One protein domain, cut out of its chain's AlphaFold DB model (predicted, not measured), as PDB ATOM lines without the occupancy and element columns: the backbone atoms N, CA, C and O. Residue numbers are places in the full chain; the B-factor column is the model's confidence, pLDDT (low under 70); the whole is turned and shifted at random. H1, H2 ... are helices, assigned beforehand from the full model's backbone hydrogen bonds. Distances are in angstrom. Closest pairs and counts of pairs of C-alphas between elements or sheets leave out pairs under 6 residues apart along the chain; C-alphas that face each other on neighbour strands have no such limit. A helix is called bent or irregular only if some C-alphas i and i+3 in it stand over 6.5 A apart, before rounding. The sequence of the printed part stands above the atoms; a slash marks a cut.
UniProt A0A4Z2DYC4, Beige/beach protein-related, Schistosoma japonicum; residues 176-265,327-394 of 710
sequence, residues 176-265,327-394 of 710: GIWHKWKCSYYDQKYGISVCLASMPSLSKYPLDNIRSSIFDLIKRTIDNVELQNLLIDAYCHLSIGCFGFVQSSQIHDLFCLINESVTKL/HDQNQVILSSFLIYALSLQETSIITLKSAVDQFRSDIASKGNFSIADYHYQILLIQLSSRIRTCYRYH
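Overview. This is residues 176 to 265 and 327 to 394 of the 710 residues of the protein "Beige/beach protein-related" of Schistosoma japonicum (UniProt A0A4Z2DYC4). The long helix H5 runs through the middle of a well-formed bundle, with H3, H4, H6 and H7 around it, each at a shallow tilt to it. H2 packs on H3 farther out, H1 crosses one side of H5 at a slant, and the short H8 turns steeply across H6; a long link, residues 188 to 203, runs along the outside from H1 to H2. The printed part has 158 residues with eight named helices, H1 to H8 in order along the chain, and no named strand: its class is all helix. The whole is compact, with a radius of gyration of the C-alphas of 15.1 A, and rounded, spanning 39 by 38 by 30 A.

Arrangement. H1, residues 177 to 187, touches H5, residues 327 to 345, with residues 333 to 337 of H5 alone; the closest C-alphas, those of Lys 182 and Ile 333, are 6.2 A apart, and the two run opposite ways at a steep tilt of 44 degrees. H2, residues 204 to 220, and H3, residues 225 to 241, form a helical hairpin at a shallow tilt of 19 degrees, touching with residues 211 to 218 and 228 to 235 alone; their closest C-alphas, those of Ile 218 and Gln 228, are 5.7 A apart. H1 and H3 only just touch, with 3 pairs of C-alphas within 8 A, the closest being Trp 178 and Cys 236 at 6.5 A, on residues 233 to 237 of H3 alone. H4, residues 248 to 263, touches H5, opposite ways at a shallow tilt of 9 degrees, closest at the C-alphas of Ile 251 and Ser 335, 6.7 A apart. H3 and H4 are near each other, with 7 pairs of C-alphas within 10 A. H5 is the hub, touching six other helices. It forms a second helical hairpin with H6, residues 349 to 364, at a shallow tilt of 8 degrees; the closest C-alphas, those of Ser 343 and Leu 352, are 6.5 A apart. H7, residues 371 to 383, touches H5 with 13 pairs of C-alphas within 8 A, the same way at 10 degrees, closest at Tyr 340 and Leu 380, 6.2 A. H8, residues 385 to 392, touches H6 at a steep tilt of 60 degrees, with residues 349 to 356 of H6 alone; the closest C-alphas, those of Lys 353 and Cys 390, are 5.3 A apart. H7 and H8 touch only at the corner by their link. H2, H3, H4, H5 and H6 make an up and down bundle, each running against the one before it. H2 and H5 are apart. Every O i to N i+4 pair is within hydrogen-bond range in H2, H3, H6, H7 and H8; the counts are 5 of 7 in H1, 10 of 12 in H4 and 13 of 15 in H5.

Along the chain. H1 begins at C-alpha 177, (-3.826, 7.233, 28.802), and is irregular: C-alphas 182 and 185 are 7.3 A apart. H2 and H3 each measure 24.5 A from first to last C-alpha, H4 24.0 A, H6 21.9 A and H7 18.4 A. H5, the longest helix with 19 residues, runs 27.4 A from (-19.061, -2.328, 38.492) to (8.110, 0.213, 35.755). H8 ends at C-alpha 392, (3.713, -18.042, 27.261).

Size, cuts and confidence. The C-alphas farthest apart, those of Ser 203 and Asn 368, are 41.9 A apart. Residues 266 to 326 are not printed, and C-alphas 265 and 327 are 11.0 A apart across this cut. The link from H1 to H2 is long. The mean pLDDT of the printed part is 71.1, with 44 residues under 70, among them 185 to 207, 258 to 265 and 327 to 330.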
ATOM      1  N   GLY A 176      -3.866  11.485  28.614       71.38
ATOM      2  CA  GLY A 176      -5.127  10.845  28.970       71.38
ATOM      3  C   GLY A 176      -5.108   9.344  28.712       71.38
ATOM      4  O   GLY A 176      -6.067   8.806  28.157       71.38
ATOM      5  N   ILE A 177      -3.998   8.670  29.022       75.25
ATOM      6  CA  ILE A 177      -3.826   7.233  28.802       75.25
ATOM      7  C   ILE A 177      -4.815   6.456  29.669       75.25
ATOM      8  O   ILE A 177      -5.429   5.523  29.160       75.25
ATOM      9  N   TRP A 178      -5.038   6.863  30.924       81.50
ATOM     10  CA  TRP A 178      -6.043   6.235  31.783       81.50
ATOM     11  C   TRP A 178      -7.448   6.368  31.193       81.50
ATOM     12  O   TRP A 178      -8.150   5.372  31.035       81.50
ATOM     13  N   HIS A 179      -7.835   7.573  30.764       76.56
ATOM     14  CA  HIS A 179      -9.140   7.800  30.142       76.56
ATOM     15  C   HIS A 179      -9.311   6.973  28.856       76.56
ATOM     16  O   HIS A 179     -10.323   6.302  28.669       76.56
ATOM     17  N   LYS A 180      -8.301   6.965  27.974       75.06
ATOM     18  CA  LYS A 180      -8.305   6.143  26.750       75.06
ATOM     19  C   LYS A 180      -8.382   4.651  27.057       75.06
ATOM     20  O   LYS A 180      -9.054   3.927  26.331       75.06
ATOM     21  N   TRP A 181      -7.716   4.191  28.117       79.81
ATOM     22  CA  TRP A 181      -7.785   2.803  28.562       79.81
ATOM     23  C   TRP A 181      -9.192   2.454  29.043       79.81
ATOM     24  O   TRP A 181      -9.784   1.508  28.535       79.81
ATOM     25  N   LYS A 182      -9.753   3.266  29.946       76.94
ATOM     26  CA  LYS A 182     -11.099   3.109  30.517       76.94
ATOM     27  C   LYS A 182     -12.188   3.060  29.438       76.94
ATOM     28  O   LYS A 182     -13.104   2.245  29.522       76.94
ATOM     29  N   CYS A 183     -12.057   3.880  28.395       73.25
ATOM     30  CA  CYS A 183     -13.001   3.938  27.275       73.25
ATOM     31  C   CYS A 183     -12.698   2.947  26.137       73.25
ATOM     32  O   CYS A 183     -13.538   2.780  25.259       73.25
ATOM     33  N   SER A 184     -11.550   2.253  26.137       70.31
ATOM     34  CA  SER A 184     -11.097   1.439  24.992       70.31
ATOM     35  C   SER A 184     -12.105   0.367  24.574       70.31
ATOM     36  O   SER A 184     -12.319   0.154  23.379       70.31
ATOM     37  N   TYR A 185     -12.736  -0.294  25.548       62.59
ATOM     38  CA  TYR A 185     -13.752  -1.311  25.280       62.59
ATOM     39  C   TYR A 185     -15.019  -0.725  24.636       62.59
ATOM     40  O   TYR A 185     -15.552  -1.300  23.688       62.59
ATOM     41  N   TYR A 186     -15.475   0.434  25.114       60.16
ATOM     42  CA  TYR A 186     -16.693   1.094  24.632       60.16
ATOM     43  C   TYR A 186     -16.496   1.774  23.276       60.16
ATOM     44  O   TYR A 186     -17.373   1.711  22.418       60.16
ATOM     45  N   ASP A 187     -15.320   2.357  23.055       55.31
ATOM     46  CA  ASP A 187     -14.986   3.061  21.819       55.31
ATOM     47  C   ASP A 187     -14.599   2.108  20.677       55.31
ATOM     48  O   ASP A 187     -14.433   2.561  19.544       55.31
ATOM     49  N   GLN A 188     -14.404   0.811  20.964       54.88
ATOM     50  CA  GLN A 188     -13.908  -0.214  20.027       54.88
ATOM     51  C   GLN A 188     -12.624   0.205  19.282       54.88
ATOM     52  O   GLN A 188     -12.315  -0.276  18.191       54.88
ATOM     53  N   LYS A 189     -11.846   1.122  19.870       50.56
ATOM     54  CA  LYS A 189     -10.611   1.656  19.293       50.56
ATOM     55  C   LYS A 189      -9.412   0.915  19.879       50.56
ATOM     56  O   LYS A 189      -9.108   1.035  21.063       50.56
ATOM     57  N   TYR A 190      -8.677   0.223  19.010       48.41
ATOM     58  CA  TYR A 190      -7.395  -0.430  19.322       48.41
ATOM     59  C   TYR A 190      -6.185   0.525  19.256       48.41
ATOM     60  O   TYR A 190      -5.044   0.122  19.466       48.41
ATOM     61  N   GLY A 191      -6.415   1.808  18.961       41.53
ATOM     62  CA  GLY A 191      -5.374   2.819  18.778       41.53
ATOM     63  C   GLY A 191      -4.941   3.507  20.071       41.53
ATOM     64  O   GLY A 191      -5.097   4.721  20.185       41.53
ATOM     65  N   ILE A 192      -4.383   2.773  21.039       46.66
ATOM     66  CA  ILE A 192      -3.624   3.409  22.131       46.66
ATOM     67  C   ILE A 192      -2.186   3.607  21.634       46.66
ATOM     68  O   ILE A 192      -1.332   2.737  21.784       46.66
ATOM     69  N   SER A 193      -1.912   4.741  20.981       39.06
ATOM     70  CA  SER A 193      -0.544   5.124  20.614       39.06
ATOM     71  C   SER A 193       0.221   5.541  21.873       39.06
ATOM     72  O   SER A 193      -0.098   6.561  22.491       39.06
ATOM     73  N   VAL A 194       1.217   4.748  22.261       43.84
ATOM     74  CA  VAL A 194       2.027   4.980  23.461       43.84
ATOM     75  C   VAL A 194       3.126   5.994  23.144       43.84
ATOM     76  O   VAL A 194       4.129   5.654  22.523       43.84
ATOM     77  N   CYS A 195       2.958   7.237  23.595       35.53
ATOM     78  CA  CYS A 195       4.067   8.175  23.763       35.53
ATOM     79  C   CYS A 195       4.409   8.238  25.251       35.53
ATOM     80  O   CYS A 195       3.771   8.963  26.011       35.53
ATOM     81  N   LEU A 196       5.414   7.470  25.667       39.53
ATOM     82  CA  LEU A 196       6.054   7.682  26.961       39.53
ATOM     83  C   LEU A 196       7.016   8.859  26.797       39.53
ATOM     84  O   LEU A 196       8.096   8.711  26.228       39.53
ATOM     85  N   ALA A 197       6.601  10.042  27.247       33.50
ATOM     86  CA  ALA A 197       7.563  11.094  27.547       33.50
ATOM     87  C   ALA A 197       8.435  10.611  28.719       33.50
ATOM     88  O   ALA A 197       7.931   9.945  29.623       33.50
ATOM     89  N   SER A 198       9.736  10.895  28.674       36.84
ATOM     90  CA  SER A 198      10.698  10.555  29.725       36.84
ATOM     91  C   SER A 198      10.194  11.039  31.087       36.84
ATOM     92  O   SER A 198      10.111  12.246  31.313       36.84
ATOM     93  N   MET A 199       9.834  10.106  31.972       48.16
ATOM     94  CA  MET A 199       9.266  10.431  33.280       48.16
ATOM     95  C   MET A 199      10.381  10.621  34.318       48.16
ATOM     96  O   MET A 199      11.289   9.786  34.387       48.16
ATOM     97  N   PRO A 200      10.333  11.687  35.137       44.28
ATOM     98  CA  PRO A 200      11.318  11.920  36.184       44.28
ATOM     99  C   PRO A 200      11.223  10.843  37.276       44.28
ATOM    100  O   PRO A 200      10.142  10.474  37.736       44.28
ATOM    101  N   SER A 201      12.376  10.332  37.710       47.75
ATOM    102  CA  SER A 201      12.471   9.436  38.861       47.75
ATOM    103  C   SER A 201      12.299  10.245  40.148       47.75
ATOM    104  O   SER A 201      13.247  10.869  40.625       47.75
ATOM    105  N   LEU A 202      11.092  10.245  40.713       54.34
ATOM    106  CA  LEU A 202      10.859  10.740  42.070       54.34
ATOM    107  C   LEU A 202      11.632   9.874  43.080       54.34
ATOM    108  O   LEU A 202      11.814   8.668  42.883       54.34
ATOM    109  N   SER A 203      12.107  10.483  44.169       53.19
ATOM    110  CA  SER A 203      12.782   9.735  45.231       53.19
ATOM    111  C   SER A 203      11.812   8.734  45.888       53.19
ATOM    112  O   SER A 203      10.601   8.947  45.944       53.19
ATOM    113  N   LYS A 204      12.326   7.592  46.361       56.56
ATOM    114  CA  LYS A 204      11.503   6.445  46.802       56.56
ATOM    115  C   LYS A 204      10.590   6.759  48.003       56.56
ATOM    116  O   LYS A 204       9.455   6.305  48.055       56.56
ATOM    117  N   TYR A 205      11.084   7.558  48.946       53.12
ATOM    118  CA  TYR A 205      10.411   7.884  50.209       53.12
ATOM    119  C   TYR A 205       9.078   8.661  50.057       53.12
ATOM    120  O   TYR A 205       8.066   8.220  50.600       53.12
ATOM    121  N   PRO A 206       9.006   9.774  49.305       64.44
ATOM    122  CA  PRO A 206       7.752  10.500  49.083       64.44
ATOM    123  C   PRO A 206       6.733   9.711  48.252       64.44
ATOM    124  O   PRO A 206       5.535   9.820  48.506       64.44
ATOM    125  N   LEU A 207       7.185   8.874  47.311       69.19
ATOM    126  CA  LEU A 207       6.296   7.993  46.549       69.19
ATOM    127  C   LEU A 207       5.576   6.997  47.462       69.19
ATOM    128  O   LEU A 207       4.371   6.811  47.318       69.19
ATOM    129  N   ASP A 208       6.291   6.392  48.413       71.00
ATOM    130  CA  ASP A 208       5.704   5.455  49.374       71.00
ATOM    131  C   ASP A 208       4.660   6.150  50.276       71.00
ATOM    132  O   ASP A 208       3.593   5.585  50.521       71.00
ATOM    133  N   ASN A 209       4.902   7.403  50.685       70.62
ATOM    134  CA  ASN A 209       3.951   8.194  51.478       70.62
ATOM    135  C   ASN A 209       2.680   8.570  50.702       70.62
ATOM    136  O   ASN A 209       1.577   8.406  51.231       70.62
ATOM    137  N   ILE A 210       2.807   9.055  49.458       72.88
ATOM    138  CA  ILE A 210       1.653   9.356  48.587       72.88
ATOM    139  C   ILE A 210       0.836   8.079  48.380       72.88
ATOM    140  O   ILE A 210      -0.383   8.072  48.557       72.88
ATOM    141  N   ARG A 211       1.523   6.979  48.060       77.06
ATOM    142  CA  ARG A 211       0.901   5.686  47.785       77.06
ATOM    143  C   ARG A 211       0.147   5.142  48.996       77.06
ATOM    144  O   ARG A 211      -1.015   4.778  48.853       77.06
ATOM    145  N   SER A 212       0.773   5.127  50.179       76.00
ATOM    146  CA  SER A 212       0.123   4.686  51.422       76.00
ATOM    147  C   SER A 212      -1.076   5.564  51.765       76.00
ATOM    148  O   SER A 212      -2.122   5.040  52.125       76.00
ATOM    149  N   SER A 213      -0.958   6.885  51.589       73.88
ATOM    150  CA  SER A 213      -2.042   7.823  51.900       73.88
ATOM    151  C   SER A 213      -3.273   7.584  51.023       73.88
ATOM    152  O   SER A 213      -4.379   7.487  51.545       73.88
ATOM    153  N   ILE A 214      -3.095   7.431  49.703       77.44
ATOM    154  CA  ILE A 214      -4.207   7.124  48.786       77.44
ATOM    155  C   ILE A 214      -4.827   5.772  49.137       77.44
ATOM    156  O   ILE A 214      -6.046   5.655  49.205       77.44
ATOM    157  N   PHE A 215      -3.999   4.759  49.393       75.88
ATOM    158  CA  PHE A 215      -4.479   3.418  49.707       75.88
ATOM    159  C   PHE A 215      -5.292   3.379  51.013       75.88
ATOM    160  O   PHE A 215      -6.387   2.814  51.053       75.88
ATOM    161  N   ASP A 216      -4.809   4.049  52.063       76.06
ATOM    162  CA  ASP A 216      -5.524   4.188  53.334       76.06
ATOM    163  C   ASP A 216      -6.841   4.957  53.168       76.06
ATOM    164  O   ASP A 216      -7.848   4.596  53.780       76.06
ATOM    165  N   LEU A 217      -6.863   5.994  52.324       74.81
ATOM    166  CA  LEU A 217      -8.077   6.750  52.015       74.81
ATOM    167  C   LEU A 217      -9.096   5.899  51.257       74.81
ATOM    168  O   LEU A 217     -10.265   5.897  51.635       74.81
ATOM    169  N   ILE A 218      -8.674   5.116  50.260       75.25
ATOM    170  CA  ILE A 218      -9.552   4.176  49.544       75.25
ATOM    171  C   ILE A 218     -10.172   3.180  50.532       75.25
ATOM    172  O   ILE A 218     -11.378   2.945  50.509       75.25
ATOM    173  N   LYS A 219      -9.376   2.651  51.469       75.00
ATOM    174  CA  LYS A 219      -9.863   1.728  52.502       75.00
ATOM    175  C   LYS A 219     -10.849   2.377  53.483       75.00
ATOM    176  O   LYS A 219     -11.740   1.702  53.990       75.00
ATOM    177  N   ARG A 220     -10.701   3.671  53.777       73.12
ATOM    178  CA  ARG A 220     -11.606   4.415  54.674       73.12
ATOM    179  C   ARG A 220     -12.885   4.891  53.988       73.12
ATOM    180  O   ARG A 220     -13.860   5.161  54.674       73.12
ATOM    181  N   THR A 221     -12.890   4.997  52.661       67.75
ATOM    182  CA  THR A 221     -13.985   5.586  51.868       67.75
ATOM    183  C   THR A 221     -14.872   4.542  51.189       67.75
ATOM    184  O   THR A 221     -15.583   4.869  50.246       67.75
ATOM    185  N   ILE A 222     -14.890   3.304  51.702       63.47
ATOM    186  CA  ILE A 222     -15.681   2.179  51.161       63.47
ATOM    187  C   ILE A 222     -17.169   2.534  50.982       63.47
ATOM    188  O   ILE A 222     -17.801   2.043  50.051       63.47
ATOM    189  N   ASP A 223     -17.718   3.405  51.832       63.81
ATOM    190  CA  ASP A 223     -19.138   3.779  51.804       63.81
ATOM    191  C   ASP A 223     -19.444   4.986  50.882       63.81
ATOM    192  O   ASP A 223     -20.610   5.295  50.642       63.81
ATOM    193  N   ASN A 224     -18.424   5.673  50.341       71.94
ATOM    194  CA  ASN A 224     -18.579   6.808  49.422       71.94
ATOM    195  C   ASN A 224     -17.980   6.484  48.043       71.94
ATOM    196  O   ASN A 224     -16.819   6.781  47.758       71.94
ATOM    197  N   VAL A 225     -18.814   5.902  47.176       70.19
ATOM    198  CA  VAL A 225     -18.435   5.422  45.835       70.19
ATOM    199  C   VAL A 225     -17.872   6.537  44.941       70.19
ATOM    200  O   VAL A 225     -16.951   6.295  44.164       70.19
ATOM    201  N   GLU A 226     -18.391   7.765  45.038       71.19
ATOM    202  CA  GLU A 226     -17.915   8.898  44.229       71.19
ATOM    203  C   GLU A 226     -16.481   9.284  44.612       71.19
ATOM    204  O   GLU A 226     -15.601   9.368  43.752       71.19
ATOM    205  N   LEU A 227     -16.224   9.426  45.914       71.38
ATOM    206  CA  LEU A 227     -14.899   9.742  46.440       71.38
ATOM    207  C   LEU A 227     -13.897   8.607  46.173       71.38
ATOM    208  O   LEU A 227     -12.753   8.860  45.791       71.38
ATOM    209  N   GLN A 228     -14.339   7.356  46.316       75.44
ATOM    210  CA  GLN A 228     -13.533   6.173  46.032       75.44
ATOM    211  C   GLN A 228     -13.114   6.114  44.553       75.44
ATOM    212  O   GLN A 228     -11.942   5.880  44.259       75.44
ATOM    213  N   ASN A 229     -14.033   6.377  43.618       76.00
ATOM    214  CA  ASN A 229     -13.732   6.395  42.182       76.00
ATOM    215  C   ASN A 229     -12.711   7.481  41.819       76.00
ATOM    216  O   ASN A 229     -11.780   7.219  41.061       76.00
ATOM    217  N   LEU A 230     -12.845   8.676  42.396       75.19
ATOM    218  CA  LEU A 230     -11.898   9.773  42.186       75.19
ATOM    219  C   LEU A 230     -10.498   9.448  42.737       75.19
ATOM    220  O   LEU A 230      -9.497   9.749  42.088       75.19
ATOM    221  N   LEU A 231     -10.409   8.787  43.898       77.81
ATOM    222  CA  LEU A 231      -9.137   8.302  44.454       77.81
ATOM    223  C   LEU A 231      -8.491   7.224  43.572       77.81
ATOM    224  O   LEU A 231      -7.272   7.232  43.384       77.81
ATOM    225  N   ILE A 232      -9.295   6.317  43.005       80.88
ATOM    226  CA  ILE A 232      -8.830   5.302  42.050       80.88
ATOM    227  C   ILE A 232      -8.310   5.965  40.769       80.88
ATOM    228  O   ILE A 232      -7.232   5.603  40.293       80.88
ATOM    229  N   ASP A 233      -9.021   6.962  40.234       80.56
ATOM    230  CA  ASP A 233      -8.578   7.722  39.061       80.56
ATOM    231  C   ASP A 233      -7.240   8.443  39.357       80.56
ATOM    232  O   ASP A 233      -6.298   8.341  38.567       80.56
ATOM    233  N   ALA A 234      -7.085   9.063  40.538       78.94
ATOM    234  CA  ALA A 234      -5.808   9.637  40.996       78.94
ATOM    235  C   ALA A 234      -4.673   8.607  41.004       78.94
ATOM    236  O   ALA A 234      -3.577   8.868  40.498       78.94
ATOM    237  N   TYR A 235      -4.938   7.432  41.582       83.81
ATOM    238  CA  TYR A 235      -3.969   6.345  41.664       83.81
ATOM    239  C   TYR A 235      -3.532   5.893  40.266       83.81
ATOM    240  O   TYR A 235      -2.344   5.667  40.035       83.81
ATOM    241  N   CYS A 236      -4.463   5.814  39.311       83.69
ATOM    242  CA  CYS A 236      -4.178   5.440  37.927       83.69
ATOM    243  C   CYS A 236      -3.317   6.480  37.203       83.69
ATOM    244  O   CYS A 236      -2.333   6.119  36.556       83.69
ATOM    245  N   HIS A 237      -3.631   7.768  37.351       81.50
ATOM    246  CA  HIS A 237      -2.824   8.838  36.765       81.50
ATOM    247  C   HIS A 237      -1.386   8.832  37.315       81.50
ATOM    248  O   HIS A 237      -0.425   8.886  36.546       81.50
ATOM    249  N   LEU A 238      -1.219   8.660  38.633       79.50
ATOM    250  CA  LEU A 238       0.097   8.525  39.271       79.50
ATOM    251  C   LEU A 238       0.833   7.250  38.839       79.50
ATOM    252  O   LEU A 238       2.048   7.270  38.653       79.50
ATOM    253  N   SER A 239       0.104   6.155  38.618       80.62
ATOM    254  CA  SER A 239       0.667   4.882  38.155       80.62
ATOM    255  C   SER A 239       1.321   4.978  36.777       80.62
ATOM    256  O   SER A 239       2.181   4.164  36.468       80.62
ATOM    257  N   ILE A 240       0.967   5.957  35.947       75.00
ATOM    258  CA  ILE A 240       1.658   6.201  34.676       75.00
ATOM    259  C   ILE A 240       2.786   7.214  34.837       75.00
ATOM    260  O   ILE A 240       3.887   6.988  34.334       75.00
ATOM    261  N   GLY A 241       2.513   8.331  35.512       69.31
ATOM    262  CA  GLY A 241       3.447   9.453  35.566       69.31
ATOM    263  C   GLY A 241       4.619   9.278  36.530       69.31
ATOM    264  O   GLY A 241       5.619   9.975  36.383       69.31
ATOM    265  N   CYS A 242       4.531   8.360  37.497       73.50
ATOM    266  CA  CYS A 242       5.552   8.168  38.529       73.50
ATOM    267  C   CYS A 242       6.234   6.798  38.407       73.50
ATOM    268  O   CYS A 242       5.653   5.769  38.756       73.50
ATOM    269  N   PHE A 243       7.500   6.777  37.975       71.19
ATOM    270  CA  PHE A 243       8.282   5.539  37.906       71.19
ATOM    271  C   PHE A 243       8.509   4.939  39.306       71.19
ATOM    272  O   PHE A 243       8.946   5.632  40.222       71.19
ATOM    273  N   GLY A 244       8.232   3.642  39.474       70.88
ATOM    274  CA  GLY A 244       8.332   2.946  40.762       70.88
ATOM    275  C   GLY A 244       7.147   3.189  41.705       70.88
ATOM    276  O   GLY A 244       7.226   2.856  42.890       70.88
ATOM    277  N   PHE A 245       6.051   3.776  41.214       77.94
ATOM    278  CA  PHE A 245       4.831   3.965  41.993       77.94
ATOM    279  C   PHE A 245       4.006   2.683  42.127       77.94
ATOM    280  O   PHE A 245       3.428   2.470  43.182       77.94
ATOM    281  N   VAL A 246       3.948   1.807  41.123       79.25
ATOM    282  CA  VAL A 246       3.122   0.589  41.214       79.25
ATOM    283  C   VAL A 246       3.916  -0.550  41.850       79.25
ATOM    284  O   VAL A 246       5.016  -0.869  41.404       79.25
ATOM    285  N   GLN A 247       3.350  -1.199  42.872       79.44
ATOM    286  CA  GLN A 247       3.924  -2.391  43.506       79.44
ATOM    287  C   GLN A 247       3.027  -3.612  43.294       79.44
ATOM    288  O   GLN A 247       1.813  -3.538  43.460       79.44
ATOM    289  N   SER A 248       3.635  -4.761  42.982       75.00
ATOM    290  CA  SER A 248       2.903  -6.003  42.686       75.00
ATOM    291  C   SER A 248       1.985  -6.474  43.815       75.00
ATOM    292  O   SER A 248       0.939  -7.038  43.516       75.00
ATOM    293  N   SER A 249       2.360  -6.281  45.083       73.12
ATOM    294  CA  SER A 249       1.535  -6.686  46.232       73.12
ATOM    295  C   SER A 249       0.212  -5.921  46.289       73.12
ATOM    296  O   SER A 249      -0.829  -6.494  46.577       73.12
ATOM    297  N   GLN A 250       0.239  -4.641  45.922       73.12
ATOM    298  CA  GLN A 250      -0.897  -3.741  46.089       73.12
ATOM    299  C   GLN A 250      -1.944  -3.853  44.984       73.12
ATOM    300  O   GLN A 250      -3.083  -3.451  45.195       73.12
ATOM    301  N   ILE A 251      -1.590  -4.391  43.812       74.81
ATOM    302  CA  ILE A 251      -2.560  -4.606  42.725       74.81
ATOM    303  C   ILE A 251      -3.666  -5.554  43.199       74.81
ATOM    304  O   ILE A 251      -4.844  -5.293  42.957       74.81
ATOM    305  N   HIS A 252      -3.287  -6.622  43.904       72.00
ATOM    306  CA  HIS A 252      -4.241  -7.572  44.464       72.00
ATOM    307  C   HIS A 252      -5.001  -6.981  45.655       72.00
ATOM    308  O   HIS A 252      -6.218  -7.118  45.729       72.00
ATOM    309  N   ASP A 253      -4.324  -6.252  46.548       73.62
ATOM    310  CA  ASP A 253      -5.007  -5.630  47.686       73.62
ATOM    311  C   ASP A 253      -6.055  -4.599  47.225       73.62
ATOM    312  O   ASP A 253      -7.157  -4.544  47.767       73.62
ATOM    313  N   LEU A 254      -5.752  -3.818  46.180       73.38
ATOM    314  CA  LEU A 254      -6.697  -2.878  45.574       73.38
ATOM    315  C   LEU A 254      -7.862  -3.609  44.890       73.38
ATOM    316  O   LEU A 254      -9.008  -3.179  45.005       73.38
ATOM    317  N   PHE A 255      -7.583  -4.734  44.224       71.31
ATOM    318  CA  PHE A 255      -8.614  -5.601  43.652       71.31
ATOM    319  C   PHE A 255      -9.574  -6.125  44.735       71.31
ATOM    320  O   PHE A 255     -10.793  -6.019  44.592       71.31
ATOM    321  N   CYS A 256      -9.038  -6.613  45.856       72.06
ATOM    322  CA  CYS A 256      -9.821  -7.082  46.999       72.06
ATOM    323  C   CYS A 256     -10.643  -5.962  47.650       72.06
ATOM    324  O   CYS A 256     -11.828  -6.158  47.911       72.06
ATOM    325  N   LEU A 257     -10.065  -4.772  47.844       70.06
ATOM    326  CA  LEU A 257     -10.779  -3.619  48.407       70.06
ATOM    327  C   LEU A 257     -11.987  -3.206  47.557       70.06
ATOM    328  O   LEU A 257     -13.047  -2.874  48.091       70.06
ATOM    329  N   ILE A 258     -11.849  -3.252  46.233       66.44
ATOM    330  CA  ILE A 258     -12.954  -2.946  45.323       66.44
ATOM    331  C   ILE A 258     -14.015  -4.054  45.383       66.44
ATOM    332  O   ILE A 258     -15.204  -3.742  45.444       66.44
ATOM    333  N   ASN A 259     -13.629  -5.329  45.470       63.91
ATOM    334  CA  ASN A 259     -14.584  -6.431  45.659       63.91
ATOM    335  C   ASN A 259     -15.385  -6.315  46.965       63.91
ATOM    336  O   ASN A 259     -16.606  -6.483  46.959       63.91
ATOM    337  N   GLU A 260     -14.725  -5.993  48.079       61.50
ATOM    338  CA  GLU A 260     -15.387  -5.832  49.377       61.50
ATOM    339  C   GLU A 260     -16.430  -4.704  49.350       61.50
ATOM    340  O   GLU A 260     -17.525  -4.870  49.893       61.50
ATOM    341  N   SER A 261     -16.141  -3.595  48.658       52.88
ATOM    342  CA  SER A 261     -17.103  -2.496  48.483       52.88
ATOM    343  C   SER A 261     -18.358  -2.919  47.703       52.88
ATOM    344  O   SER A 261     -19.469  -2.550  48.078       52.88
ATOM    345  N   VAL A 262     -18.213  -3.787  46.694       48.31
ATOM    346  CA  VAL A 262     -19.332  -4.294  45.878       48.31
ATOM    347  C   VAL A 262     -20.220  -5.259  46.672       48.31
ATOM    348  O   VAL A 262     -21.445  -5.171  46.607       48.31
ATOM    349  N   THR A 263     -19.630  -6.147  47.480       45.97
ATOM    350  CA  THR A 263     -20.398  -7.132  48.276       45.97
ATOM    351  C   THR A 263     -21.243  -6.523  49.398       45.97
ATOM    352  O   THR A 263     -22.232  -7.124  49.814       45.97
ATOM    353  N   LYS A 264     -20.911  -5.317  49.877       43.94
ATOM    354  CA  LYS A 264     -21.717  -4.599  50.881       43.94
ATOM    355  C   LYS A 264     -22.957  -3.906  50.299       43.94
ATOM    356  O   LYS A 264     -23.870  -3.593  51.056       43.94
ATOM    357  N   LEU A 265     -23.004  -3.688  48.981       33.66
ATOM    358  CA  LEU A 265     -24.092  -2.992  48.280       33.66
ATOM    359  C   LEU A 265     -25.195  -3.931  47.747       33.66
ATOM    360  O   LEU A 265     -26.243  -3.453  47.320       33.66
ATOM    361  N   HIS A 327     -20.039  -2.223  37.400       40.06
ATOM    362  CA  HIS A 327     -19.061  -2.328  38.492       40.06
ATOM    363  C   HIS A 327     -18.116  -3.530  38.358       40.06
ATOM    364  O   HIS A 327     -16.928  -3.402  38.655       40.06
ATOM    365  N   ASP A 328     -18.597  -4.659  37.832       47.03
ATOM    366  CA  ASP A 328     -17.762  -5.839  37.571       47.03
ATOM    367  C   ASP A 328     -16.742  -5.606  36.438       47.03
ATOM    368  O   ASP A 328     -15.625  -6.134  36.467       47.03
ATOM    369  N   GLN A 329     -17.105  -4.763  35.463       57.03
ATOM    370  CA  GLN A 329     -16.241  -4.365  34.347       57.03
ATOM    371  C   GLN A 329     -15.145  -3.384  34.791       57.03
ATOM    372  O   GLN A 329     -14.007  -3.499  34.335       57.03
ATOM    373  N   ASN A 330     -15.436  -2.481  35.736       64.69
ATOM    374  CA  ASN A 330     -14.456  -1.523  36.268       64.69
ATOM    375  C   ASN A 330     -13.234  -2.198  36.912       64.69
ATOM    376  O   ASN A 330     -12.129  -1.663  36.843       64.69
ATOM    377  N   GLN A 331     -13.402  -3.393  37.479       73.25
ATOM    378  CA  GLN A 331     -12.308  -4.134  38.109       73.25
ATOM    379  C   GLN A 331     -11.277  -4.620  37.095       73.25
ATOM    380  O   GLN A 331     -10.079  -4.416  37.275       73.25
ATOM    381  N   VAL A 332     -11.727  -5.240  36.001       78.00
ATOM    382  CA  VAL A 332     -10.808  -5.765  34.986       78.00
ATOM    383  C   VAL A 332     -10.162  -4.630  34.200       78.00
ATOM    384  O   VAL A 332      -8.973  -4.709  33.885       78.00
ATOM    385  N   ILE A 333     -10.888  -3.530  33.980       81.75
ATOM    386  CA  ILE A 333     -10.339  -2.279  33.442       81.75
ATOM    387  C   ILE A 333      -9.178  -1.786  34.314       81.75
ATOM    388  O   ILE A 333      -8.077  -1.565  33.807       81.75
ATOM    389  N   LEU A 334      -9.404  -1.657  35.623       82.38
ATOM    390  CA  LEU A 334      -8.415  -1.144  36.564       82.38
ATOM    391  C   LEU A 334      -7.213  -2.079  36.713       82.38
ATOM    392  O   LEU A 334      -6.071  -1.659  36.538       82.38
ATOM    393  N   SER A 335      -7.446  -3.354  37.022       81.62
ATOM    394  CA  SER A 335      -6.364  -4.310  37.252       81.62
ATOM    395  C   SER A 335      -5.527  -4.520  35.995       81.62
ATOM    396  O   SER A 335      -4.302  -4.573  36.088       81.62
ATOM    397  N   SER A 336      -6.149  -4.557  34.810       85.25
ATOM    398  CA  SER A 336      -5.390  -4.627  33.559       85.25
ATOM    399  C   SER A 336      -4.506  -3.396  33.366       85.25
ATOM    400  O   SER A 336      -3.318  -3.536  33.084       85.25
ATOM    401  N   PHE A 337      -5.032  -2.196  33.609       85.62
ATOM    402  CA  PHE A 337      -4.258  -0.963  33.521       85.62
ATOM    403  C   PHE A 337      -3.073  -0.936  34.495       85.62
ATOM    404  O   PHE A 337      -1.960  -0.580  34.109       85.62
ATOM    405  N   LEU A 338      -3.271  -1.363  35.744       85.81
ATOM    406  CA  LEU A 338      -2.201  -1.394  36.743       85.81
ATOM    407  C   LEU A 338      -1.118  -2.419  36.416       85.81
ATOM    408  O   LEU A 338       0.060  -2.155  36.644       85.81
ATOM    409  N   ILE A 339      -1.475  -3.561  35.828       85.88
ATOM    410  CA  ILE A 339      -0.493  -4.540  35.341       85.88
ATOM    411  C   ILE A 339       0.276  -3.977  34.149       85.88
ATOM    412  O   ILE A 339       1.487  -4.186  34.046       85.88
ATOM    413  N   TYR A 340      -0.395  -3.238  33.263       84.31
ATOM    414  CA  TYR A 340       0.273  -2.531  32.177       84.31
ATOM    415  C   TYR A 340       1.283  -1.514  32.719       84.31
ATOM    416  O   TYR A 340       2.456  -1.580  32.348       84.31
ATOM    417  N   ALA A 341       0.864  -0.656  33.651       81.06
ATOM    418  CA  ALA A 341       1.731   0.308  34.325       81.06
ATOM    419  C   ALA A 341       2.906  -0.380  35.046       81.06
ATOM    420  O   ALA A 341       4.059   0.003  34.849       81.06
ATOM    421  N   LEU A 342       2.651  -1.465  35.784       82.62
ATOM    422  CA  LEU A 342       3.694  -2.276  36.414       82.62
ATOM    423  C   LEU A 342       4.678  -2.823  35.372       82.62
ATOM    424  O   LEU A 342       5.883  -2.801  35.601       82.62
ATOM    425  N   SER A 343       4.204  -3.263  34.204       82.69
ATOM    426  CA  SER A 343       5.072  -3.781  33.138       82.69
ATOM    427  C   SER A 343       6.010  -2.731  32.532       82.69
ATOM    428  O   SER A 343       7.033  -3.104  31.951       82.69
ATOM    429  N   LEU A 344       5.690  -1.442  32.678       78.00
ATOM    430  CA  LEU A 344       6.554  -0.330  32.274       78.00
ATOM    431  C   LEU A 344       7.596   0.019  33.346       78.00
ATOM    432  O   LEU A 344       8.674   0.500  33.009       78.00
ATOM    433  N   GLN A 345       7.287  -0.225  34.622       78.56
ATOM    434  CA  GLN A 345       8.110   0.213  35.755       78.56
ATOM    435  C   GLN A 345       8.992  -0.892  36.349       78.56
ATOM    436  O   GLN A 345      10.152  -0.665  36.682       78.56
ATOM    437  N   GLU A 346       8.453  -2.099  36.506       78.56
ATOM    438  CA  GLU A 346       9.118  -3.206  37.189       78.56
ATOM    439  C   GLU A 346      10.131  -3.866  36.263       78.56
ATOM    440  O   GLU A 346       9.752  -4.385  35.224       78.56
ATOM    441  N   THR A 347      11.410  -3.929  36.622       76.75
ATOM    442  CA  THR A 347      12.434  -4.588  35.788       76.75
ATOM    443  C   THR A 347      12.409  -6.117  35.890       76.75
ATOM    444  O   THR A 347      12.748  -6.811  34.929       76.75
ATOM    445  N   SER A 348      11.949  -6.668  37.016       80.44
ATOM    446  CA  SER A 348      11.915  -8.110  37.268       80.44
ATOM    447  C   SER A 348      10.759  -8.794  36.538       80.44
ATOM    448  O   SER A 348       9.584  -8.555  36.816       80.44
ATOM    449  N   ILE A 349      11.083  -9.725  35.633       80.38
ATOM    450  CA  ILE A 349      10.069 -10.563  34.976       80.38
ATOM    451  C   ILE A 349       9.364 -11.504  35.964       80.38
ATOM    452  O   ILE A 349       8.214 -11.863  35.739       80.38
ATOM    453  N   ILE A 350      10.022 -11.881  37.066       82.12
ATOM    454  CA  ILE A 350       9.456 -12.774  38.089       82.12
ATOM    455  C   ILE A 350       8.335 -12.056  38.841       82.12
ATOM    456  O   ILE A 350       7.249 -12.609  38.999       82.12
ATOM    457  N   THR A 351       8.580 -10.807  39.244       81.06
ATOM    458  CA  THR A 351       7.588  -9.973  39.929       81.06
ATOM    459  C   THR A 351       6.404  -9.686  39.011       81.06
ATOM    460  O   THR A 351       5.257  -9.900  39.397       81.06
ATOM    461  N   LEU A 352       6.673  -9.302  37.756       83.38
ATOM    462  CA  LEU A 352       5.625  -9.094  36.757       83.38
ATOM    463  C   LEU A 352       4.813 -10.374  36.507       83.38
ATOM    464  O   LEU A 352       3.588 -10.325  36.452       83.38
ATOM    465  N   LYS A 353       5.476 -11.532  36.400       84.62
ATOM    466  CA  LYS A 353       4.812 -12.828  36.233       84.62
ATOM    467  C   LYS A 353       3.904 -13.150  37.416       84.62
ATOM    468  O   LYS A 353       2.784 -13.581  37.187       84.62
ATOM    469  N   SER A 354       4.349 -12.914  38.651       85.06
ATOM    470  CA  SER A 354       3.517 -13.122  39.842       85.06
ATOM    471  C   SER A 354       2.254 -12.258  39.810       85.06
ATOM    472  O   SER A 354       1.173 -12.759  40.099       85.06
ATOM    473  N   ALA A 355       2.370 -10.985  39.416       84.00
ATOM    474  CA  ALA A 355       1.223 -10.085  39.282       84.00
ATOM    475  C   ALA A 355       0.247 -10.542  38.183       84.00
ATOM    476  O   ALA A 355      -0.966 -10.532  38.382       84.00
ATOM    477  N   VAL A 356       0.772 -10.976  37.031       85.62
ATOM    478  CA  VAL A 356      -0.034 -11.510  35.923       85.62
ATOM    479  C   VAL A 356      -0.729 -12.814  36.327       85.62
ATOM    480  O   VAL A 356      -1.909 -12.987  36.034       85.62
ATOM    481  N   ASP A 357      -0.031 -13.720  37.014       83.25
ATOM    482  CA  ASP A 357      -0.596 -14.984  37.501       83.25
ATOM    483  C   ASP A 357      -1.718 -14.718  38.528       83.25
ATOM    484  O   ASP A 357      -2.780 -15.341  38.447       83.25
ATOM    485  N   GLN A 358      -1.543 -13.735  39.419       82.62
ATOM    486  CA  GLN A 358      -2.577 -13.327  40.373       82.62
ATOM    487  C   GLN A 358      -3.808 -12.738  39.674       82.62
ATOM    488  O   GLN A 358      -4.919 -13.202  39.901       82.62
ATOM    489  N   PHE A 359      -3.622 -11.794  38.749       83.31
ATOM    490  CA  PHE A 359      -4.714 -11.218  37.955       83.31
ATOM    491  C   PHE A 359      -5.527 -12.267  37.201       83.31
ATOM    492  O   PHE A 359      -6.751 -12.191  37.111       83.31
ATOM    493  N   ARG A 360      -4.850 -13.286  36.672       78.81
ATOM    494  CA  ARG A 360      -5.503 -14.413  36.007       78.81
ATOM    495  C   ARG A 360      -6.330 -15.251  36.967       78.81
ATOM    496  O   ARG A 360      -7.422 -15.666  36.590       78.81
ATOM    497  N   SER A 361      -5.810 -15.519  38.163       79.19
ATOM    498  CA  SER A 361      -6.554 -16.208  39.221       79.19
ATOM    499  C   SER A 361      -7.793 -15.405  39.622       79.19
ATOM    500  O   SER A 361      -8.887 -15.956  39.719       79.19
ATOM    501  N   ASP A 362      -7.627 -14.094  39.768       74.44
ATOM    502  CA  ASP A 362      -8.674 -13.161  40.164       74.44
ATOM    503  C   ASP A 362      -9.802 -13.103  39.115       74.44
ATOM    504  O   ASP A 362     -10.973 -13.228  39.470       74.44
ATOM    505  N   ILE A 363      -9.485 -13.042  37.814       74.06
ATOM    506  CA  ILE A 363     -10.509 -13.137  36.755       74.06
ATOM    507  C   ILE A 363     -11.120 -14.542  36.692       74.06
ATOM    508  O   ILE A 363     -12.335 -14.680  36.575       74.06
ATOM    509  N   ALA A 364     -10.307 -15.600  36.784       70.31
ATOM    510  CA  ALA A 364     -10.801 -16.978  36.712       70.31
ATOM    511  C   ALA A 364     -11.759 -17.320  37.865       70.31
ATOM    512  O   ALA A 364     -12.672 -18.125  37.683       70.31
ATOM    513  N   SER A 365     -11.596 -16.678  39.027       68.50
ATOM    514  CA  SER A 365     -12.499 -16.829  40.171       68.50
ATOM    515  C   SER A 365     -13.941 -16.389  39.873       68.50
ATOM    516  O   SER A 365     -14.867 -16.898  40.503       68.50
ATOM    517  N   LYS A 366     -14.159 -15.539  38.853       65.81
ATOM    518  CA  LYS A 366     -15.495 -15.127  38.380       65.81
ATOM    519  C   LYS A 366     -16.254 -16.247  37.648       65.81
ATOM    520  O   LYS A 366     -17.436 -16.105  37.346       65.81
ATOM    521  N   GLY A 367     -15.600 -17.373  37.347       58.66
ATOM    522  CA  GLY A 367     -16.196 -18.564  36.732       58.66
ATOM    523  C   GLY A 367     -16.379 -18.471  35.213       58.66
ATOM    524  O   GLY A 367     -15.968 -19.388  34.503       58.66
ATOM    525  N   ASN A 368     -16.926 -17.364  34.701       65.12
ATOM    526  CA  ASN A 368     -17.113 -17.122  33.267       65.12
ATOM    527  C   ASN A 368     -16.424 -15.825  32.829       65.12
ATOM    528  O   ASN A 368     -16.664 -14.767  33.404       65.12
ATOM    529  N   PHE A 369     -15.617 -15.901  31.769       69.81
ATOM    530  CA  PHE A 369     -14.990 -14.725  31.170       69.81
ATOM    531  C   PHE A 369     -16.003 -13.929  30.340       69.81
ATOM    532  O   PHE A 369     -16.648 -14.467  29.434       69.81
ATOM    533  N   SER A 370     -16.102 -12.633  30.615       74.00
ATOM    534  CA  SER A 370     -16.836 -11.677  29.794       74.00
ATOM    535  C   SER A 370     -16.027 -11.253  28.559       74.00
ATOM    536  O   SER A 370     -14.807 -11.420  28.485       74.00
ATOM    537  N   ILE A 371     -16.697 -10.657  27.567       74.12
ATOM    538  CA  ILE A 371     -16.029 -10.095  26.379       74.12
ATOM    539  C   ILE A 371     -15.055  -8.972  26.783       74.12
ATOM    540  O   ILE A 371     -13.969  -8.865  26.212       74.12
ATOM    541  N   ALA A 372     -15.406  -8.179  27.801       74.44
ATOM    542  CA  ALA A 372     -14.531  -7.149  28.352       74.44
ATOM    543  C   ALA A 372     -13.240  -7.757  28.930       74.44
ATOM    544  O   ALA A 372     -12.154  -7.225  28.694       74.44
ATOM    545  N   ASP A 373     -13.328  -8.914  29.592       79.00
ATOM    546  CA  ASP A 373     -12.157  -9.585  30.169       79.00
ATOM    547  C   ASP A 373     -11.172 -10.034  29.093       79.00
ATOM    548  O   ASP A 373      -9.957  -9.908  29.262       79.00
ATOM    549  N   TYR A 374     -11.682 -10.526  27.963       77.25
ATOM    550  CA  TYR A 374     -10.842 -10.838  26.812       77.25
ATOM    551  C   TYR A 374     -10.277  -9.584  26.155       77.25
ATOM    552  O   TYR A 374      -9.096  -9.571  25.813       77.25
ATOM    553  N   HIS A 375     -11.078  -8.526  26.003       79.56
ATOM    554  CA  HIS A 375     -10.632  -7.265  25.404       79.56
ATOM    555  C   HIS A 375      -9.415  -6.686  26.128       79.56
ATOM    556  O   HIS A 375      -8.393  -6.415  25.499       79.56
ATOM    557  N   TYR A 376      -9.484  -6.553  27.453       80.75
ATOM    558  CA  TYR A 376      -8.388  -5.978  28.234       80.75
ATOM    559  C   TYR A 376      -7.168  -6.899  28.328       80.75
ATOM    560  O   TYR A 376      -6.037  -6.417  28.312       80.75
ATOM    561  N   GLN A 377      -7.357  -8.221  28.338       83.00
ATOM    562  CA  GLN A 377      -6.237  -9.162  28.234       83.00
ATOM    563  C   GLN A 377      -5.528  -9.082  26.874       83.00
ATOM    564  O   GLN A 377      -4.297  -9.086  26.815       83.00
ATOM    565  N   ILE A 378      -6.284  -8.954  25.780       79.25
ATOM    566  CA  ILE A 378      -5.737  -8.728  24.435       79.25
ATOM    567  C   ILE A 378      -4.950  -7.420  24.400       79.25
ATOM    568  O   ILE A 378      -3.807  -7.404  23.939       79.25
ATOM    569  N   LEU A 379      -5.528  -6.345  24.940       78.88
ATOM    570  CA  LEU A 379      -4.900  -5.029  25.006       78.88
ATOM    571  C   LEU A 379      -3.557  -5.078  25.755       78.88
ATOM    572  O   LEU A 379      -2.547  -4.588  25.244       78.88
ATOM    573  N   LEU A 380      -3.506  -5.752  26.911       81.56
ATOM    574  CA  LEU A 380      -2.274  -5.957  27.682       81.56
ATOM    575  C   LEU A 380      -1.171  -6.635  26.865       81.56
ATOM    576  O   LEU A 380      -0.028  -6.172  26.834       81.56
ATOM    577  N   ILE A 381      -1.513  -7.737  26.198       80.31
ATOM    578  CA  ILE A 381      -0.566  -8.544  25.423       80.31
ATOM    579  C   ILE A 381      -0.079  -7.796  24.178       80.31
ATOM    580  O   ILE A 381       1.072  -7.963  23.754       80.31
ATOM    581  N   GLN A 382      -0.936  -6.980  23.568       75.44
ATOM    582  CA  GLN A 382      -0.586  -6.183  22.395       75.44
ATOM    583  C   GLN A 382       0.343  -5.021  22.733       75.44
ATOM    584  O   GLN A 382       1.253  -4.740  21.948       75.44
ATOM    585  N   LEU A 383       0.143  -4.387  23.891       73.50
ATOM    586  CA  LEU A 383       0.922  -3.230  24.325       73.50
ATOM    587  C   LEU A 383       2.228  -3.611  25.041       73.50
ATOM    588  O   LEU A 383       3.187  -2.841  24.976       73.50
ATOM    589  N   SER A 384       2.309  -4.791  25.672       77.62
ATOM    590  CA  SER A 384       3.486  -5.232  26.436       77.62
ATOM    591  C   SER A 384       3.976  -6.627  26.029       77.62
ATOM    592  O   SER A 384       3.374  -7.657  26.347       77.62
ATOM    593  N   SER A 385       5.144  -6.679  25.378       76.62
ATOM    594  CA  SER A 385       5.839  -7.931  25.032       76.62
ATOM    595  C   SER A 385       6.276  -8.730  26.272       76.62
ATOM    596  O   SER A 385       6.338  -9.962  26.249       76.62
ATOM    597  N   ARG A 386       6.512  -8.046  27.397       82.62
ATOM    598  CA  ARG A 386       6.873  -8.668  28.679       82.62
ATOM    599  C   ARG A 386       5.694  -9.428  29.281       82.62
ATOM    600  O   ARG A 386       5.855 -10.593  29.631       82.62
ATOM    601  N   ILE A 387       4.501  -8.821  29.300       82.50
ATOM    602  CA  ILE A 387       3.265  -9.504  29.722       82.50
ATOM    603  C   ILE A 387       2.975 -10.691  28.798       82.50
ATOM    604  O   ILE A 387       2.679 -11.786  29.275       82.50
ATOM    605  N   ARG A 388       3.130 -10.521  27.478       82.06
ATOM    606  CA  ARG A 388       2.997 -11.625  26.511       82.06
ATOM    607  C   ARG A 388       3.890 -12.815  26.864       82.06
ATOM    608  O   ARG A 388       3.446 -13.958  26.806       82.06
ATOM    609  N   THR A 389       5.128 -12.547  27.273       81.44
ATOM    610  CA  THR A 389       6.070 -13.582  27.712       81.44
ATOM    611  C   THR A 389       5.580 -14.283  28.985       81.44
ATOM    612  O   THR A 389       5.650 -15.506  29.059       81.44
ATOM    613  N   CYS A 390       4.996 -13.554  29.947       83.25
ATOM    614  CA  CYS A 390       4.364 -14.150  31.134       83.25
ATOM    615  C   CYS A 390       3.265 -15.160  30.764       83.25
ATOM    616  O   CYS A 390       3.247 -16.263  31.309       83.25
ATOM    617  N   TYR A 391       2.403 -14.835  29.793       82.06
ATOM    618  CA  TYR A 391       1.361 -15.756  29.320       82.06
ATOM    619  C   TYR A 391       1.930 -17.014  28.645       82.06
ATOM    620  O   TYR A 391       1.375 -18.100  28.818       82.06
ATOM    621  N   ARG A 392       3.057 -16.901  27.929       82.06
ATOM    622  CA  ARG A 392       3.713 -18.042  27.261       82.06
ATOM    623  C   ARG A 392       4.315 -19.066  28.226       82.06
ATOM    624  O   ARG A 392       4.462 -20.218  27.837       82.06
ATOM    625  N   TYR A 393       4.629 -18.686  29.467       81.25
ATOM    626  CA  TYR A 393       5.179 -19.617  30.463       81.25
ATOM    627  C   TYR A 393       4.164 -20.640  30.996       81.25
ATOM    628  O   TYR A 393       4.584 -21.652  31.548       81.25
ATOM    629  N   HIS A 394       2.855 -20.408  30.827       77.31
ATOM    630  CA  HIS A 394       1.791 -21.270  31.370       77.31
ATOM    631  C   HIS A 394       0.724 -21.636  30.323       77.31
ATOM    632  O   HIS A 394      -0.443 -21.241  30.448       77.31
TER     633      HIS A 394